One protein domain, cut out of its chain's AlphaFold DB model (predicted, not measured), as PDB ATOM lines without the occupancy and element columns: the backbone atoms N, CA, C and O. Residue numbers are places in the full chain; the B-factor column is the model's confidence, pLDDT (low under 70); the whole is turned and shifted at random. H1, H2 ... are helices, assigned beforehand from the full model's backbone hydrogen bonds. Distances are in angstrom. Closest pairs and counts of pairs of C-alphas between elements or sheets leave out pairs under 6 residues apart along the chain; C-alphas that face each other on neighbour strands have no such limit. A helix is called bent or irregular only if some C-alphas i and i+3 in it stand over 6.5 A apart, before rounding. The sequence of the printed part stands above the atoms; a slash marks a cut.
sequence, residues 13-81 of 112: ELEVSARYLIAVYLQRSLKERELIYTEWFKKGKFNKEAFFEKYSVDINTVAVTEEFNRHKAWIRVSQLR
ATOM      1  N   GLU A  13     -31.904   8.143 -20.083       88.31
ATOM      2  CA  GLU A  13     -32.210   8.910 -21.299       88.31
ATOM      3  C   GLU A  13     -33.699   9.276 -21.397       88.31
ATOM      4  O   GLU A  13     -34.074  10.205 -22.120       88.31
ATOM      5  N   LEU A  14     -34.551   8.542 -20.673       89.56
ATOM      6  CA  LEU A  14     -35.999   8.734 -20.618       89.56
ATOM      7  C   LEU A  14     -36.442   9.581 -19.415       89.56
ATOM      8  O   LEU A  14     -37.593  10.022 -19.381       89.56
ATOM      9  N   GLU A  15     -35.555   9.865 -18.453       94.75
ATOM     10  CA  GLU A  15     -35.877  10.715 -17.297       94.75
ATOM     11  C   GLU A  15     -36.304  12.125 -17.726       94.75
ATOM     12  O   GLU A  15     -37.179  12.728 -17.101       94.75
ATOM     13  N   VAL A  16     -35.750  12.635 -18.833       96.19
ATOM     14  CA  VAL A  16     -36.127  13.943 -19.388       96.19
ATOM     15  C   VAL A  16     -37.614  14.001 -19.746       96.19
ATOM     16  O   VAL A  16     -38.273  15.003 -19.483       96.19
ATOM     17  N   SER A  17     -38.178  12.909 -20.267       96.31
ATOM     18  CA  SER A  17     -39.603  12.823 -20.586       96.31
ATOM     19  C   SER A  17     -40.465  12.777 -19.326       96.31
ATOM     20  O   SER A  17     -41.509  13.423 -19.282       96.31
ATOM     21  N   ALA A  18     -40.029  12.070 -18.280       96.25
ATOM     22  CA  ALA A  18     -40.735  12.058 -17.001       96.25
ATOM     23  C   ALA A  18     -40.747  13.456 -16.358       96.25
ATOM     24  O   ALA A  18     -41.808  13.952 -15.981       96.25
ATOM     25  N   ARG A  19     -39.590  14.131 -16.310       97.88
ATOM     26  CA  ARG A  19     -39.472  15.522 -15.837       97.88
ATOM     27  C   ARG A  19     -40.337  16.481 -16.647       97.88
ATOM     28  O   ARG A  19     -41.012  17.326 -16.068       97.88
ATOM     29  N   TYR A  20     -40.360  16.319 -17.966       98.12
ATOM     30  CA  TYR A  20     -41.204  17.112 -18.850       98.12
ATOM     31  C   TYR A  20     -42.695  16.963 -18.515       98.12
ATOM     32  O   TYR A  20     -43.388  17.961 -18.329       98.12
ATOM     33  N   LEU A  21     -43.195  15.734 -18.360       97.88
ATOM     34  CA  LEU A  21     -44.609  15.498 -18.038       97.88
ATOM     35  C   LEU A  21     -44.997  16.016 -16.645       97.88
ATOM     36  O   LEU A  21     -46.121  16.488 -16.464       97.88
ATOM     37  N   ILE A  22     -44.067  15.988 -15.686       98.25
ATOM     38  CA  ILE A  22     -44.220  16.631 -14.372       98.25
ATOM     39  C   ILE A  22     -44.289  18.156 -14.522       98.25
ATOM     40  O   ILE A  22     -45.166  18.790 -13.944       98.25
ATOM     41  N   ALA A  23     -43.410  18.759 -15.323       98.44
ATOM     42  CA  ALA A  23     -43.429  20.199 -15.569       98.44
ATOM     43  C   ALA A  23     -44.744  20.645 -16.225       98.44
ATOM     44  O   ALA A  23     -45.350  21.619 -15.783       98.44
ATOM     45  N   VAL A  24     -45.256  19.880 -17.196       98.25
ATOM     46  CA  VAL A  24     -46.597  20.088 -17.770       98.25
ATOM     47  C   VAL A  24     -47.677  20.009 -16.688       98.25
ATOM     48  O   VAL A  24     -48.574  20.849 -16.670       98.25
ATOM     49  N   TYR A  25     -47.593  19.049 -15.762       97.44
ATOM     50  CA  TYR A  25     -48.541  18.960 -14.650       97.44
ATOM     51  C   TYR A  25     -48.527  20.234 -13.795       97.44
ATOM     52  O   TYR A  25     -49.578  20.797 -13.511       97.44
ATOM     53  N   LEU A  26     -47.346  20.704 -13.401       97.56
ATOM     54  CA  LEU A  26     -47.204  21.813 -12.456       97.56
ATOM     55  C   LEU A  26     -47.459  23.194 -13.076       97.56
ATOM     56  O   LEU A  26     -47.897  24.096 -12.370       97.56
ATOM     57  N   GLN A  27     -47.178  23.373 -14.369       98.12
ATOM     58  CA  GLN A  27     -47.119  24.700 -15.002       98.12
ATOM     59  C   GLN A  27     -48.282  24.989 -15.954       98.12
ATOM     60  O   GLN A  27     -48.467  26.137 -16.354       98.12
ATOM     61  N   ARG A  28     -49.053  23.972 -16.357       97.69
ATOM     62  CA  ARG A  28     -50.156  24.122 -17.317       97.69
ATOM     63  C   ARG A  28     -51.515  23.984 -16.652       97.69
ATOM     64  O   ARG A  28     -51.679  23.253 -15.672       97.69
ATOM     65  N   SER A  29     -52.503  24.666 -17.233       96.75
ATOM     66  CA  SER A  29     -53.902  24.506 -16.840       96.75
ATOM     67  C   SER A  29     -54.374  23.067 -17.071       96.75
ATOM     68  O   SER A  29     -53.795  22.330 -17.872       96.75
ATOM     69  N   LEU A  30     -55.457  22.662 -16.400       94.06
ATOM     70  CA  LEU A  30     -56.028  21.321 -16.560       94.06
ATOM     71  C   LEU A  30     -56.312  20.988 -18.036       94.06
ATOM     72  O   LEU A  30     -55.888  19.944 -18.524       94.06
ATOM     73  N   LYS A  31     -56.944  21.916 -18.765       96.31
ATOM     74  CA  LYS A  31     -57.300  21.738 -20.180       96.31
ATOM     75  C   LYS A  31     -56.071  21.583 -21.082       96.31
ATOM     76  O   LYS A  31     -56.055  20.731 -21.966       96.31
ATOM     77  N   GLU A  32     -55.035  22.397 -20.874       97.44
ATOM     78  CA  GLU A  32     -53.779  22.269 -21.624       97.44
ATOM     79  C   GLU A  32     -53.064  20.959 -21.295       97.44
ATOM     80  O   GLU A  32     -52.579  20.283 -22.196       97.44
ATOM     81  N   ARG A  33     -53.022  20.575 -20.016       96.31
ATOM     82  CA  ARG A  33     -52.397  19.333 -19.558       96.31
ATOM     83  C   ARG A  33     -53.031  18.111 -20.215       96.31
ATOM     84  O   ARG A  33     -52.305  17.263 -20.726       96.31
ATOM     85  N   GLU A  34     -54.360  18.032 -20.236       95.50
ATOM     86  CA  GLU A  34     -55.100  16.940 -20.882       95.50
ATOM     87  C   GLU A  34     -54.784  16.844 -22.377       95.50
ATOM     88  O   GLU A  34     -54.508  15.753 -22.886       95.50
ATOM     89  N   LEU A  35     -54.750  17.984 -23.073       97.75
ATOM     90  CA  LEU A  35     -54.364  18.046 -24.481       97.75
ATOM     91  C   LEU A  35     -52.922  17.563 -24.688       97.75
ATOM     92  O   LEU A  35     -52.678  16.686 -25.518       97.75
ATOM     93  N   ILE A  36     -51.971  18.098 -23.920       98.12
ATOM     94  CA  ILE A  36     -50.544  17.784 -24.050       98.12
ATOM     95  C   ILE A  36     -50.291  16.302 -23.755       98.12
ATOM     96  O   ILE A  36     -49.585  15.641 -24.513       98.12
ATOM     97  N   TYR A  37     -50.896  15.743 -22.703       97.00
ATOM     98  CA  TYR A  37     -50.774  14.316 -22.389       97.00
ATOM     99  C   TYR A  37     -51.373  13.444 -23.489       97.00
ATOM    100  O   TYR A  37     -50.737  12.475 -23.915       97.00
ATOM    101  N   THR A  38     -52.552  13.811 -23.998       96.94
ATOM    102  CA  THR A  38     -53.187  13.105 -25.117       96.94
ATOM    103  C   THR A  38     -52.264  13.073 -26.330       96.94
ATOM    104  O   THR A  38     -52.029  12.010 -26.908       96.94
ATOM    105  N   GLU A  39     -51.690  14.213 -26.715       98.00
ATOM    106  CA  GLU A  39     -50.782  14.270 -27.857       98.00
ATOM    107  C   GLU A  39     -49.466  13.516 -27.612       98.00
ATOM    108  O   GLU A  39     -49.007  12.796 -28.507       98.00
ATOM    109  N   TRP A  40     -48.884  13.634 -26.413       97.25
ATOM    110  CA  TRP A  40     -47.649  12.950 -26.027       97.25
ATOM    111  C   TRP A  40     -47.781  11.434 -26.174       97.25
ATOM    112  O   TRP A  40     -46.995  10.805 -26.889       97.25
ATOM    113  N   PHE A  41     -48.806  10.847 -25.548       94.25
ATOM    114  CA  PHE A  41     -49.000   9.398 -25.557       94.25
ATOM    115  C   PHE A  41     -49.498   8.869 -26.905       94.25
ATOM    116  O   PHE A  41     -49.154   7.736 -27.256       94.25
ATOM    117  N   LYS A  42     -50.226   9.684 -27.685       96.50
ATOM    118  CA  LYS A  42     -50.666   9.327 -29.041       96.50
ATOM    119  C   LYS A  42     -49.506   9.274 -30.034       96.50
ATOM    120  O   LYS A  42     -49.436   8.335 -30.822       96.50
ATOM    121  N   LYS A  43     -48.621  10.278 -30.032       96.00
ATOM    122  CA  LYS A  43     -47.494  10.340 -30.985       96.00
ATOM    123  C   LYS A  43     -46.288  11.174 -30.545       96.00
ATOM    124  O   LYS A  43     -45.195  10.926 -31.042       96.00
ATOM    125  N   GLY A  44     -46.455  12.143 -29.645       95.12
ATOM    126  CA  GLY A  44     -45.390  13.083 -29.271       95.12
ATOM    127  C   GLY A  44     -44.127  12.409 -28.732       95.12
ATOM    128  O   GLY A  44     -43.022  12.823 -29.065       95.12
ATOM    129  N   LYS A  45     -44.280  11.294 -28.010       93.50
ATOM    130  CA  LYS A  45     -43.164  10.502 -27.468       93.50
ATOM    131  C   LYS A  45     -42.152   9.991 -28.507       93.50
ATOM    132  O   LYS A  45     -41.047   9.628 -28.124       93.50
ATOM    133  N   PHE A  46     -42.518   9.932 -29.792       94.94
ATOM    134  CA  PHE A  46     -41.634   9.454 -30.865       94.94
ATOM    135  C   PHE A  46     -40.703  10.541 -31.429       94.94
ATOM    136  O   PHE A  46     -39.764  10.211 -32.143       94.94
ATOM    137  N   ASN A  47     -40.949  11.818 -31.121       95.56
ATOM    138  CA  ASN A  47     -40.078  12.942 -31.472       95.56
ATOM    139  C   ASN A  47     -40.148  13.971 -30.338       95.56
ATOM    140  O   ASN A  47     -40.925  14.930 -30.385       95.56
ATOM    141  N   LYS A  48     -39.392  13.700 -29.269       94.50
ATOM    142  CA  LYS A  48     -39.470  14.469 -28.023       94.50
ATOM    143  C   LYS A  48     -38.974  15.899 -28.217       94.50
ATOM    144  O   LYS A  48     -39.553  16.805 -27.634       94.50
ATOM    145  N   GLU A  49     -37.972  16.106 -29.063       94.62
ATOM    146  CA  GLU A  49     -37.358  17.404 -29.331       94.62
ATOM    147  C   GLU A  49     -38.393  18.378 -29.909       94.62
ATOM    148  O   GLU A  49     -38.700  19.393 -29.284       94.62
ATOM    149  N   ALA A  50     -39.041  18.009 -31.020       96.62
ATOM    150  CA  ALA A  50     -40.083  18.838 -31.631       96.62
ATOM    151  C   ALA A  50     -41.299  19.025 -30.705       96.62
ATOM    152  O   ALA A  50     -41.972  20.058 -30.728       96.62
ATOM    153  N   PHE A  51     -41.604  18.021 -29.876       98.00
ATOM    154  CA  PHE A  51     -42.710  18.110 -28.927       98.00
ATOM    155  C   PHE A  51     -42.424  19.100 -27.789       98.00
ATOM    156  O   PHE A  51     -43.302  19.878 -27.414       98.00
ATOM    157  N   PHE A  52     -41.201  19.092 -27.254       97.25
ATOM    158  CA  PHE A  52     -40.775  20.002 -26.193       97.25
ATOM    159  C   PHE A  52     -40.729  21.452 -26.683       97.25
ATOM    160  O   PHE A  52     -41.115  22.355 -25.942       97.25
ATOM    161  N   GLU A  53     -40.341  21.671 -27.941       96.25
ATOM    162  CA  GLU A  53     -40.407  22.988 -28.582       96.25
ATOM    163  C   GLU A  53     -41.851  23.484 -28.722       96.25
ATOM    164  O   GLU A  53     -42.151  24.617 -28.347       96.25
ATOM    165  N   LYS A  54     -42.769  22.623 -29.191       97.62
ATOM    166  CA  LYS A  54     -44.193  22.970 -29.358       97.62
ATOM    167  C   LYS A  54     -44.854  23.394 -28.041       97.62
ATOM    168  O   LYS A  54     -45.708  24.279 -28.034       97.62
ATOM    169  N   TYR A  55     -44.488  22.744 -26.941       97.69
ATOM    170  CA  TYR A  55     -45.099  22.932 -25.628       97.69
ATOM    171  C   TYR A  55     -44.021  23.179 -24.572       97.69
ATOM    172  O   TYR A  55     -43.696  22.299 -23.771       97.69
ATOM    173  N   SER A  56     -43.477  24.395 -24.573       96.44
ATOM    174  CA  SER A  56     -42.374  24.780 -23.690       96.44
ATOM    175  C   SER A  56     -42.780  24.774 -22.216       96.44
ATOM    176  O   SER A  56     -43.791  25.359 -21.835       96.44
ATOM    177  N   VAL A  57     -41.979  24.145 -21.366       98.06
ATOM    178  CA  VAL A  57     -42.120  24.152 -19.902       98.06
ATOM    179  C   VAL A  57     -40.726  24.153 -19.285       98.06
ATOM    180  O   VAL A  57     -39.780  23.667 -19.907       98.06
ATOM    181  N   ASP A  58     -40.586  24.670 -18.068       98.06
ATOM    182  CA  ASP A  58     -39.302  24.650 -17.364       98.06
ATOM    183  C   ASP A  58     -39.147  23.362 -16.543       98.06
ATOM    184  O   ASP A  58     -39.730  23.202 -15.467       98.06
ATOM    185  N   ILE A  59     -38.337  22.428 -17.040       97.69
ATOM    186  CA  ILE A  59     -38.076  21.147 -16.368       97.69
ATOM    187  C   ILE A  59     -37.051  21.243 -15.224       97.69
ATOM    188  O   ILE A  59     -36.838  20.255 -14.515       97.69
ATOM    189  N   ASN A  60     -36.410  22.403 -15.049       97.56
ATOM    190  CA  ASN A  60     -35.310  22.617 -14.105       97.56
ATOM    191  C   ASN A  60     -35.748  23.315 -12.811       97.56
ATOM    192  O   ASN A  60     -34.926  23.527 -11.921       97.56
ATOM    193  N   THR A  61     -37.036  23.634 -12.665       98.44
ATOM    194  CA  THR A  61     -37.555  24.186 -11.409       98.44
ATOM    195  C   THR A  61     -37.328  23.226 -10.232       98.44
ATOM    196  O   THR A  61     -37.320  21.996 -10.379       98.44
ATOM    197  N   VAL A  62     -37.197  23.792  -9.028       98.44
ATOM    198  CA  VAL A  62     -37.081  23.020  -7.778       98.44
ATOM    199  C   VAL A  62     -38.282  22.086  -7.611       98.44
ATOM    200  O   VAL A  62     -38.097  20.896  -7.371       98.44
ATOM    201  N   ALA A  63     -39.496  22.585  -7.860       98.50
ATOM    202  CA  ALA A  63     -40.729  21.809  -7.737       98.50
ATOM    203  C   ALA A  63     -40.757  20.571  -8.655       98.50
ATOM    204  O   ALA A  63     -41.152  19.490  -8.218       98.50
ATOM    205  N   VAL A  64     -40.288  20.695  -9.906       98.44
ATOM    206  CA  VAL A  64     -40.183  19.550 -10.831       98.44
ATOM    207  C   VAL A  64     -39.164  18.536 -10.326       98.44
ATOM    208  O   VAL A  64     -39.421  17.333 -10.363       98.44
ATOM    209  N   THR A  65     -38.014  18.999  -9.836       98.19
ATOM    210  CA  THR A  65     -36.963  18.113  -9.319       98.19
ATOM    211  C   THR A  65     -37.419  17.354  -8.075       98.19
ATOM    212  O   THR A  65     -37.180  16.151  -7.968       98.19
ATOM    213  N   GLU A  66     -38.108  18.022  -7.154       98.31
ATOM    214  CA  GLU A  66     -38.659  17.387  -5.961       98.31
ATOM    215  C   GLU A  66     -39.739  16.356  -6.299       98.31
ATOM    216  O   GLU A  66     -39.677  15.230  -5.806       98.31
ATOM    217  N   GLU A  67     -40.696  16.696  -7.171       98.44
ATOM    218  CA  GLU A  67     -41.753  15.763  -7.578       98.44
ATOM    219  C   GLU A  67     -41.183  14.562  -8.339       98.44
ATOM    220  O   GLU A  67     -41.553  13.418  -8.088       98.44
ATOM    221  N   PHE A  68     -40.197  14.791  -9.207       97.56
ATOM    222  CA  PHE A  68     -39.498  13.711  -9.894       97.56
ATOM    223  C   PHE A  68     -38.828  12.742  -8.910       97.56
ATOM    224  O   PHE A  68     -38.932  11.521  -9.056       97.56
ATOM    225  N   ASN A  69     -38.188  13.264  -7.861       96.75
ATOM    226  CA  ASN A  69     -37.597  12.431  -6.817       96.75
ATOM    227  C   ASN A  69     -38.659  11.685  -5.994       96.75
ATOM    228  O   ASN A  69     -38.437  10.519  -5.659       96.75
ATOM    229  N   ARG A  70     -39.822  12.300  -5.725       97.12
ATOM    230  CA  ARG A  70     -40.968  11.626  -5.088       97.12
ATOM    231  C   ARG A  70     -41.479  10.461  -5.935       97.12
ATOM    232  O   ARG A  70     -41.622   9.360  -5.407       97.12
ATOM    233  N   HIS A  71     -41.660  10.658  -7.243       95.81
ATOM    234  CA  HIS A  71     -42.036   9.585  -8.168       95.81
ATOM    235  C   HIS A  71     -41.023   8.431  -8.136       95.81
ATOM    236  O   HIS A  71     -41.416   7.278  -7.957       95.81
ATOM    237  N   LYS A  72     -39.715   8.720  -8.226       93.56
ATOM    238  CA  LYS A  72     -38.666   7.684  -8.152       93.56
ATOM    239  C   LYS A  72     -38.681   6.918  -6.831       93.56
ATOM    240  O   LYS A  72     -38.558   5.692  -6.835       93.56
ATOM    241  N   ALA A  73     -38.829   7.622  -5.708       94.75
ATOM    242  CA  ALA A  73     -38.906   6.998  -4.391       94.75
ATOM    243  C   ALA A  73     -40.126   6.072  -4.291       94.75
ATOM    244  O   ALA A  73     -39.991   4.922  -3.875       94.75
ATOM    245  N   TRP A  74     -41.289   6.536  -4.748       93.56
ATOM    246  CA  TRP A  74     -42.515   5.745  -4.743       93.56
ATOM    247  C   TRP A  74     -42.402   4.493  -5.624       93.56
ATOM    248  O   TRP A  74     -42.741   3.407  -5.167       93.56
ATOM    249  N   ILE A  75     -41.854   4.607  -6.840       90.31
ATOM    250  CA  ILE A  75     -41.639   3.465  -7.752       90.31
ATOM    251  C   ILE A  75     -40.701   2.425  -7.121       90.31
ATOM    252  O   ILE A  75     -40.954   1.222  -7.191       90.31
ATOM    253  N   ARG A  76     -39.625   2.880  -6.465       90.00
ATOM    254  CA  ARG A  76     -38.687   1.993  -5.761       90.00
ATOM    255  C   ARG A  76     -39.368   1.227  -4.626       90.00
ATOM    256  O   ARG A  76     -39.044   0.062  -4.414       90.00
ATOM    257  N   VAL A  77     -40.278   1.864  -3.893       90.62
ATOM    258  CA  VAL A  77     -40.997   1.231  -2.776       90.62
ATOM    259  C   VAL A  77     -42.106   0.304  -3.279       90.62
ATOM    260  O   VAL A  77     -42.237  -0.803  -2.769       90.62
ATOM    261  N   SER A  78     -42.864   0.712  -4.299       87.75
ATOM    262  CA  SER A  78     -44.011  -0.053  -4.806       87.75
ATOM    263  C   SER A  78     -43.621  -1.300  -5.602       87.75
ATOM    264  O   SER A  78     -44.452  -2.186  -5.779       87.75
ATOM    265  N   GLN A  79     -42.373  -1.383  -6.087       85.62
ATOM    266  CA  GLN A  79     -41.858  -2.492  -6.906       85.62
ATOM    267  C   GLN A  79     -42.671  -2.754  -8.189       85.62
ATOM    268  O   GLN A  79     -42.533  -3.810  -8.808       85.62
ATOM    269  N   LEU A  80     -43.485  -1.791  -8.631       83.38
ATOM    270  CA  LEU A  80     -44.245  -1.880  -9.876       83.38
ATOM    271  C   LEU A  80     -43.313  -1.672 -11.073       83.38
ATOM    272  O   LEU A  80     -42.670  -0.632 -11.203       83.38
ATOM    273  N   ARG A  81     -43.242  -2.674 -11.957       77.50
ATOM    274  CA  ARG A  81     -42.298  -2.697 -13.095       77.50
ATOM    275  C   ARG A  81     -42.960  -2.665 -14.472       77.50
ATOM    276  O   ARG A  81     -42.254  -2.554 -15.467       77.50
TER     277      ARG A  81
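Overview. This is residues 13 to 81 of the 112 residues of an uncharacterized protein of bioreactor metagenome (UniProt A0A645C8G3). Three helices, H1, H2 and the short H3, form a small triangular cluster with H1 and H2 as a hairpin; H4, the longest helix, packs on H1 at a steep tilt with residues 64 to 68 alone and then leads away from the cluster, and residues 72 to 81, of which 72 to 78 belong to H4, stick out as an arm. The printed part has 69 residues, all helix in class, in the order H1 H2 H3 H4, and is compact, with a radius of gyration of the C-alphas of 12.3 A and spans of 34 by 25 by 23 A.

Arrangement. H1, residues 13 to 27, touches H2, residues 30 to 42, through residues 21 to 25 alone; the closest C-alphas, Val 24 and Arg 33, are 6.1 A apart, at a shallow tilt of 22 degrees, opposite ways. H3, residues 48 to 54, is close to but not clearly touching H1, the closest C-alphas, Ser 17 and Lys 48, being 7.6 A apart. H4, residues 62 to 78, touches H1 with residues 64 to 68 alone, closest at the C-alphas of Ala 23 and Val 64, 5.8 A, at a steep tilt of 61 degrees. H2 and H4 are apart. Every O i to N i+4 pair is within hydrogen-bond range in H2, H3 and H4; in H1, 10 of 11 are.

Along the chain. H1 begins at C-alpha 13 (-32.210, 8.910, -21.299) and spans 22.6 A; it is only just irregular, C-alphas 13 and 16 being 6.7 A apart. H2 spans 18.1 A and H3 9.8 A. H4 spans 24.3 A, ending at C-alpha 78 (-44.011, -0.053, -4.806).

Size, cuts and confidence. The farthest C-alphas, Lys 54 and Val 77, are 34.5 A apart. The printed part has no cut, no link is long, and no printed residue is under 70 in pLDDT.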